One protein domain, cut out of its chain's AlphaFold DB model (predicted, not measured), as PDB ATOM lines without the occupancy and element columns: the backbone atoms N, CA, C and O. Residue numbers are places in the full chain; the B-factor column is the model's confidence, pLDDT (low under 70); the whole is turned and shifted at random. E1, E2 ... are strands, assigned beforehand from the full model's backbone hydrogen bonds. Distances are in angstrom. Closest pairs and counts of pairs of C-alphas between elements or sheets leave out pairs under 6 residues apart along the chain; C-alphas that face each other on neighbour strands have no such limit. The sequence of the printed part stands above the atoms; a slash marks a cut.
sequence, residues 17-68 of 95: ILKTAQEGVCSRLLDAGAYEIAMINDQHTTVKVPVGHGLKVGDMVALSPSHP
ATOM      1  N   ILE A  17     -14.616 -28.642 -46.048       91.00
ATOM      2  CA  ILE A  17     -15.873 -28.018 -45.634       91.00
ATOM      3  C   ILE A  17     -15.602 -26.546 -45.294       91.00
ATOM      4  O   ILE A  17     -14.806 -26.261 -44.404       91.00
ATOM      5  N   LEU A  18     -16.265 -25.618 -45.990       88.94
ATOM      6  CA  LEU A  18     -16.016 -24.176 -45.843       88.94
ATOM      7  C   LEU A  18     -17.080 -23.444 -45.028       88.94
ATOM      8  O   LEU A  18     -16.760 -22.591 -44.202       88.94
ATOM      9  N   LYS A  19     -18.351 -23.710 -45.323       90.06
ATOM     10  CA  LYS A  19     -19.494 -22.948 -44.807       90.06
ATOM     11  C   LYS A  19     -20.656 -23.881 -44.537       90.06
ATOM     12  O   LYS A  19     -20.747 -24.963 -45.119       90.06
ATOM     13  N   THR A  20     -21.570 -23.416 -43.710       89.81
ATOM     14  CA  THR A  20     -22.871 -24.044 -43.500       89.81
ATOM     15  C   THR A  20     -23.955 -23.047 -43.876       89.81
ATOM     16  O   THR A  20     -23.688 -21.850 -43.968       89.81
ATOM     17  N   ALA A  21     -25.169 -23.508 -44.121       89.75
ATOM     18  CA  ALA A  21     -26.329 -22.640 -44.207       89.75
ATOM     19  C   ALA A  21     -27.508 -23.310 -43.515       89.75
ATOM     20  O   ALA A  21     -27.741 -24.507 -43.695       89.75
ATOM     21  N   GLN A  22     -28.245 -22.525 -42.740       87.94
ATOM     22  CA  GLN A  22     -29.430 -22.962 -42.011       87.94
ATOM     23  C   GLN A  22     -30.602 -22.104 -42.475       87.94
ATOM     24  O   GLN A  22     -30.475 -20.885 -42.549       87.94
ATOM     25  N   GLU A  23     -31.717 -22.738 -42.838       84.38
ATOM     26  CA  GLU A  23     -32.946 -22.036 -43.256       84.38
ATOM     27  C   GLU A  23     -32.724 -21.010 -44.392       84.38
ATOM     28  O   GLU A  23     -33.325 -19.941 -44.425       84.38
ATOM     29  N   GLY A  24     -31.828 -21.323 -45.336       75.62
ATOM     30  CA  GLY A  24     -31.500 -20.446 -46.469       75.62
ATOM     31  C   GLY A  24     -30.542 -19.297 -46.138       75.62
ATOM     32  O   GLY A  24     -30.097 -18.596 -47.042       75.62
ATOM     33  N   VAL A  25     -30.157 -19.131 -44.872       80.81
ATOM     34  CA  VAL A  25     -29.161 -18.144 -44.455       80.81
ATOM     35  C   VAL A  25     -27.794 -18.807 -44.435       80.81
ATOM     36  O   VAL A  25     -27.551 -19.738 -43.662       80.81
ATOM     37  N   CYS A  26     -26.884 -18.331 -45.288       79.25
ATOM     38  CA  CYS A  26     -25.502 -18.790 -45.256       79.25
ATOM     39  C   CYS A  26     -24.861 -18.357 -43.934       79.25
ATOM     40  O   CYS A  26     -24.701 -17.168 -43.653       79.25
ATOM     41  N   SER A  27     -24.534 -19.337 -43.102       71.94
ATOM     42  CA  SER A  27     -23.866 -19.135 -41.832       71.94
ATOM     43  C   SER A  27     -22.345 -19.096 -42.000       71.94
ATOM     44  O   SER A  27     -21.775 -19.329 -43.068       71.94
ATOM     45  N   ARG A  28     -21.698 -18.713 -40.899       68.81
ATOM     46  CA  ARG A  28     -20.269 -18.434 -40.737       68.81
ATOM     47  C   ARG A  28     -19.353 -19.446 -41.445       68.81
ATOM     48  O   ARG A  28     -19.637 -20.641 -41.490       68.81
ATOM     49  N   LEU A  29     -18.200 -18.954 -41.908       75.31
ATOM     50  CA  LEU A  29     -17.054 -19.803 -42.247       75.31
ATOM     51  C   LEU A  29     -16.735 -20.731 -41.068       75.31
ATOM     52  O   LEU A  29     -16.628 -20.275 -39.927       75.31
ATOM     53  N   LEU A  30     -16.601 -22.021 -41.350       78.94
ATOM     54  CA  LEU A  30     -16.200 -22.993 -40.344       78.94
ATOM     55  C   LEU A  30     -14.694 -22.887 -40.095       78.94
ATOM     56  O   LEU A  30     -13.926 -22.581 -41.008       78.94
ATOM     57  N   ASP A  31     -14.275 -23.150 -38.856       74.81
ATOM     58  CA  ASP A  31     -12.851 -23.215 -38.531       74.81
ATOM     59  C   ASP A  31     -12.208 -24.358 -39.324       74.81
ATOM     60  O   ASP A  31     -12.621 -25.523 -39.241       74.81
ATOM     61  N   ALA A  32     -11.203 -24.008 -40.127       66.38
ATOM     62  CA  ALA A  32     -10.534 -24.953 -41.005       66.38
ATOM     63  C   ALA A  32      -9.925 -26.097 -40.179       66.38
ATOM     64  O   ALA A  32      -9.197 -25.866 -39.216       66.38
ATOM     65  N   GLY A  33     -10.240 -27.339 -40.553       71.31
ATOM     66  CA  GLY A  33      -9.767 -28.541 -39.862       71.31
ATOM     67  C   GLY A  33     -10.626 -29.005 -38.679       71.31
ATOM     68  O   GLY A  33     -10.394 -30.103 -38.181       71.31
ATOM     69  N   ALA A  34     -11.646 -28.248 -38.255       84.25
ATOM     70  CA  ALA A  34     -12.585 -28.720 -37.231       84.25
ATOM     71  C   ALA A  34     -13.518 -29.831 -37.754       84.25
ATOM     72  O   ALA A  34     -14.002 -30.654 -36.979       84.25
ATOM     73  N   TYR A  35     -13.757 -29.858 -39.067       90.44
ATOM     74  CA  TYR A  35     -14.592 -30.839 -39.751       90.44
ATOM     75  C   TYR A  35     -13.717 -31.689 -40.670       90.44
ATOM     76  O   TYR A  35     -13.065 -31.162 -41.571       90.44
ATOM     77  N   GLU A  36     -13.713 -33.003 -40.457       90.12
ATOM     78  CA  GLU A  36     -12.858 -33.943 -41.191       90.12
ATOM     79  C   GLU A  36     -13.723 -34.940 -41.964       90.12
ATOM     80  O   GLU A  36     -14.614 -35.580 -41.399       90.12
ATOM     81  N   ILE A  37     -13.449 -35.113 -43.255       93.25
ATOM     82  CA  ILE A  37     -14.078 -36.171 -44.047       93.25
ATOM     83  C   ILE A  37     -13.455 -37.511 -43.663       93.25
ATOM     84  O   ILE A  37     -12.274 -37.745 -43.894       93.25
ATOM     85  N   ALA A  38     -14.268 -38.402 -43.095       94.88
ATOM     86  CA  ALA A  38     -13.822 -39.718 -42.643       94.88
ATOM     87  C   ALA A  38     -14.029 -40.814 -43.692       94.88
ATOM     88  O   ALA A  38     -13.283 -41.788 -43.723       94.88
ATOM     89  N   MET A  39     -15.073 -40.691 -44.517       96.50
ATOM     90  CA  MET A  39     -15.415 -41.685 -45.536       96.50
ATOM     91  C   MET A  39     -16.240 -41.049 -46.651       96.50
ATOM     92  O   MET A  39     -17.151 -40.268 -46.373       96.50
ATOM     93  N   ILE A  40     -15.957 -41.434 -47.895       96.88
ATOM     94  CA  ILE A  40     -16.690 -41.007 -49.090       96.88
ATOM     95  C   ILE A  40     -17.242 -42.259 -49.783       96.88
ATOM     96  O   ILE A  40     -16.487 -43.096 -50.277       96.88
ATOM     97  N   ASN A  41     -18.564 -42.374 -49.822       97.31
ATOM     98  CA  ASN A  41     -19.306 -43.386 -50.574       97.31
ATOM     99  C   ASN A  41     -19.835 -42.776 -51.882       97.31
ATOM    100  O   ASN A  41     -19.708 -41.571 -52.101       97.31
ATOM    101  N   ASP A  42     -20.489 -43.576 -52.724       97.44
ATOM    102  CA  ASP A  42     -21.030 -43.132 -54.019       97.44
ATOM    103  C   ASP A  42     -21.873 -41.853 -53.935       97.44
ATOM    104  O   ASP A  42     -21.659 -40.928 -54.711       97.44
ATOM    105  N   GLN A  43     -22.805 -41.802 -52.980       97.81
ATOM    106  CA  GLN A  43     -23.810 -40.733 -52.839       97.81
ATOM    107  C   GLN A  43     -23.748 -40.024 -51.478       97.81
ATOM    108  O   GLN A  43     -24.548 -39.140 -51.182       97.81
ATOM    109  N   HIS A  44     -22.841 -40.452 -50.596       97.69
ATOM    110  CA  HIS A  44     -22.826 -40.001 -49.208       97.69
ATOM    111  C   HIS A  44     -21.412 -39.827 -48.673       97.69
ATOM    112  O   HIS A  44     -20.557 -40.687 -48.865       97.69
ATOM    113  N   THR A  45     -21.217 -38.782 -47.878       97.12
ATOM    114  CA  THR A  45     -19.961 -38.514 -47.170       97.12
ATOM    115  C   THR A  45     -20.189 -38.494 -45.667       97.12
ATOM    116  O   THR A  45     -21.073 -37.783 -45.173       97.12
ATOM    117  N   THR A  46     -19.378 -39.255 -44.938       96.62
ATOM    118  CA  THR A  46     -19.335 -39.266 -43.473       96.62
ATOM    119  C   THR A  46     -18.296 -38.264 -42.992       96.62
ATOM    120  O   THR A  46     -17.143 -38.298 -43.422       96.62
ATOM    121  N   VAL A  47     -18.705 -37.386 -42.079       94.69
ATOM    122  CA  VAL A  47     -17.882 -36.294 -41.551       94.69
ATOM    123  C   VAL A  47     -17.755 -36.452 -40.044       94.69
ATOM    124  O   VAL A  47     -18.760 -36.647 -39.361       94.69
ATOM    125  N   LYS A  48     -16.533 -36.346 -39.523       93.69
ATOM    126  CA  LYS A  48     -16.292 -36.121 -38.098       93.69
ATOM    127  C   LYS A  48     -16.503 -34.643 -37.811       93.69
ATOM    128  O   LYS A  48     -15.948 -33.785 -38.494       93.69
ATOM    129  N   VAL A  49     -17.304 -34.371 -36.795       92.31
ATOM    130  CA  VAL A  49     -17.699 -33.025 -36.388       92.31
ATOM    131  C   VAL A  49     -17.271 -32.782 -34.940       92.31
ATOM    132  O   VAL A  49     -17.236 -33.737 -34.156       92.31
ATOM    133  N   PRO A  50     -16.954 -31.537 -34.554       90.25
ATOM    134  CA  PRO A  50     -16.613 -31.226 -33.174       90.25
ATOM    135  C   PRO A  50     -17.845 -31.361 -32.267       90.25
ATOM    136  O   PRO A  50     -18.991 -31.232 -32.705       90.25
ATOM    137  N   VAL A  51     -17.627 -31.596 -30.973       89.56
ATOM    138  CA  VAL A  51     -18.724 -31.586 -29.993       89.56
ATOM    139  C   VAL A  51     -19.384 -30.205 -29.995       89.56
ATOM    140  O   VAL A  51     -18.699 -29.187 -29.983       89.56
ATOM    141  N   GLY A  52     -20.719 -30.165 -30.023       87.94
ATOM    142  CA  GLY A  52     -21.462 -28.903 -30.058       87.94
ATOM    143  C   GLY A  52     -21.447 -28.187 -31.416       87.94
ATOM    144  O   GLY A  52     -21.780 -27.009 -31.466       87.94
ATOM    145  N   HIS A  53     -21.112 -28.876 -32.515       86.94
ATOM    146  CA  HIS A  53     -21.048 -28.308 -33.873       86.94
ATOM    147  C   HIS A  53     -22.341 -27.645 -34.391       86.94
ATOM    148  O   HIS A  53     -22.295 -26.960 -35.409       86.94
ATOM    149  N   GLY A  54     -23.499 -27.890 -33.769       87.25
ATOM    150  CA  GLY A  54     -24.752 -27.179 -34.059       87.25
ATOM    151  C   GLY A  54     -25.433 -27.485 -35.404       87.25
ATOM    152  O   GLY A  54     -26.484 -26.905 -35.667       87.25
ATOM    153  N   LEU A  55     -24.885 -28.389 -36.228       88.00
ATOM    154  CA  LEU A  55     -25.525 -28.827 -37.479       88.00
ATOM    155  C   LEU A  55     -26.757 -29.682 -37.190       88.00
ATOM    156  O   LEU A  55     -26.726 -30.563 -36.327       88.00
ATOM    157  N   LYS A  56     -27.801 -29.473 -37.984       90.69
ATOM    158  CA  LYS A  56     -29.053 -30.223 -37.965       90.69
ATOM    159  C   LYS A  56     -29.286 -30.912 -39.308       90.69
ATOM    160  O   LYS A  56     -28.697 -30.569 -40.332       90.69
ATOM    161  N   VAL A  57     -30.161 -31.915 -39.304       92.50
ATOM    162  CA  VAL A  57     -30.639 -32.534 -40.546       92.50
ATOM    163  C   VAL A  57     -31.365 -31.471 -41.372       92.50
ATOM    164  O   VAL A  57     -32.259 -30.807 -40.856       92.50
ATOM    165  N   GLY A  58     -30.986 -31.339 -42.644       91.31
ATOM    166  CA  GLY A  58     -31.524 -30.332 -43.564       91.31
ATOM    167  C   GLY A  58     -30.624 -29.111 -43.753       91.31
ATOM    168  O   GLY A  58     -30.796 -28.396 -44.736       91.31
ATOM    169  N   ASP A  59     -29.632 -28.906 -42.883       91.56
ATOM    170  CA  ASP A  59     -28.637 -27.853 -43.079       91.56
ATOM    171  C   ASP A  59     -27.804 -28.121 -44.336       91.56
ATOM    172  O   ASP A  59     -27.422 -29.261 -44.632       91.56
ATOM    173  N   MET A  60     -27.475 -27.053 -45.058       92.19
ATOM    174  CA  MET A  60     -26.598 -27.125 -46.222       92.19
ATOM    175  C   MET A  60     -25.144 -26.923 -45.805       92.19
ATOM    176  O   MET A  60     -24.839 -26.206 -44.852       92.19
ATOM    177  N   VAL A  61     -24.232 -27.543 -46.551       91.56
ATOM    178  CA  VAL A  61     -22.789 -27.457 -46.320       91.56
ATOM    179  C   VAL A  61     -22.101 -27.163 -47.646       91.56
ATOM    180  O   VAL A  61     -22.336 -27.859 -48.630       91.56
ATOM    181  N   ALA A  62     -21.246 -26.143 -47.670       92.25
ATOM    182  CA  ALA A  62     -20.438 -25.815 -48.836       92.25
ATOM    183  C   ALA A  62     -19.123 -26.600 -48.799       92.25
ATOM    184  O   ALA A  62     -18.336 -26.465 -47.856       92.25
ATOM    185  N   LEU A  63     -18.888 -27.393 -49.844       92.38
ATOM    186  CA  LEU A  63     -17.655 -28.143 -50.058       92.38
ATOM    187  C   LEU A  63     -16.783 -27.426 -51.087       92.38
ATOM    188  O   LEU A  63     -17.262 -27.032 -52.146       92.38
ATOM    189  N   SER A  64     -15.499 -27.293 -50.782       91.25
ATOM    190  CA  SER A  64     -14.475 -26.862 -51.727       91.25
ATOM    191  C   SER A  64     -13.698 -28.084 -52.197       91.25
ATOM    192  O   SER A  64     -12.995 -28.693 -51.386       91.25
ATOM    193  N   PRO A  65     -13.837 -28.491 -53.471       91.25
ATOM    194  CA  PRO A  65     -13.027 -29.562 -54.030       91.25
ATOM    195  C   PRO A  65     -11.544 -29.206 -53.977       91.25
ATOM    196  O   PRO A  65     -11.158 -28.096 -54.343       91.25
ATOM    197  N   SER A  66     -10.711 -30.168 -53.584       88.19
ATOM    198  CA  SER A  66      -9.252 -29.989 -53.542       88.19
ATOM    199  C   SER A  66      -8.656 -29.719 -54.920       88.19
ATOM    200  O   SER A  66      -7.697 -28.962 -55.046       88.19
ATOM    201  N   HIS A  67      -9.255 -30.293 -55.966       89.38
ATOM    202  CA  HIS A  67      -8.939 -29.969 -57.348       89.38
ATOM    203  C   HIS A  67     -10.239 -29.736 -58.129       89.38
ATOM    204  O   HIS A  67     -10.932 -30.695 -58.472       89.38
ATOM    205  N   PRO A  68     -10.615 -28.478 -58.424       86.88
ATOM    206  CA  PRO A  68     -11.904 -28.189 -59.044       86.88
ATOM    207  C   PRO A  68     -12.048 -28.884 -60.400       86.88
ATOM    208  O   PRO A  68     -13.109 -29.428 -60.681       86.88
TER     209      PRO A  68
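AT A GLANCE: This is residues 17 to 68 of the 95 residues of the protein "D-serine deaminase" of Mesorhizobium plurifarium (UniProt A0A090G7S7). A small three-stranded sheet, E2, E1 and E5, and a separate two-stranded hairpin, E3 and E4, make an open pair of small sheets with few contacts between them, joined by residues 30 to 35 and by the longer loop of residues 49 to 59. The 52 printed residues hold five named strands, E1 to E5 along the chain, and no named helix; the larger sheet has the order E2, E1, E5, and both sheets are antiparallel. The class is all strand, with 25 of the 52 residues in named elements, under half. The whole is compact, with a radius of gyration of the C-alphas of 11.2 A and spans of 26 by 26 by 22 A.

IN THESE COORDINATES: E1, residues 17 to 22, is 14.9 A long and begins at C-alpha 17, (-15.873, -28.018, -45.634). E2 is residues 25 to 29, 12.4 A, and E5 is residues 60 to 64, 13.3 A, ending at C-alpha 64, (-14.475, -26.862, -51.727). E3 is residues 36 to 40, 11.3 A, and E4 is residues 45 to 48, 10.1 A.

HOW THE PARTS SIT: E1 is the inner strand of its sheet. It forms a hairpin with E2, at 149 degrees, with N 27 and O 20 2.8 A apart. E5 is antiparallel to E1 at 161 degrees, with N 21 and O 60 2.8 A apart. E3 and E4 form a hairpin at 153 degrees, with N 46 and O 39 2.8 A apart. The closest C-alphas of E1 and E3, those of Ile 17 and Glu 36, are 8.0 A apart. E3 and E5 are apart, as are E4 and E5.

THE WHOLE: The C-alphas farthest apart, those of Gly 52 and Pro 68, are 30.5 A apart. The printed part has no cut. The link from E4 to E5 is long, 11 residues. The mean pLDDT of the printed part is 88.2; residues 28 and 32 are under 70.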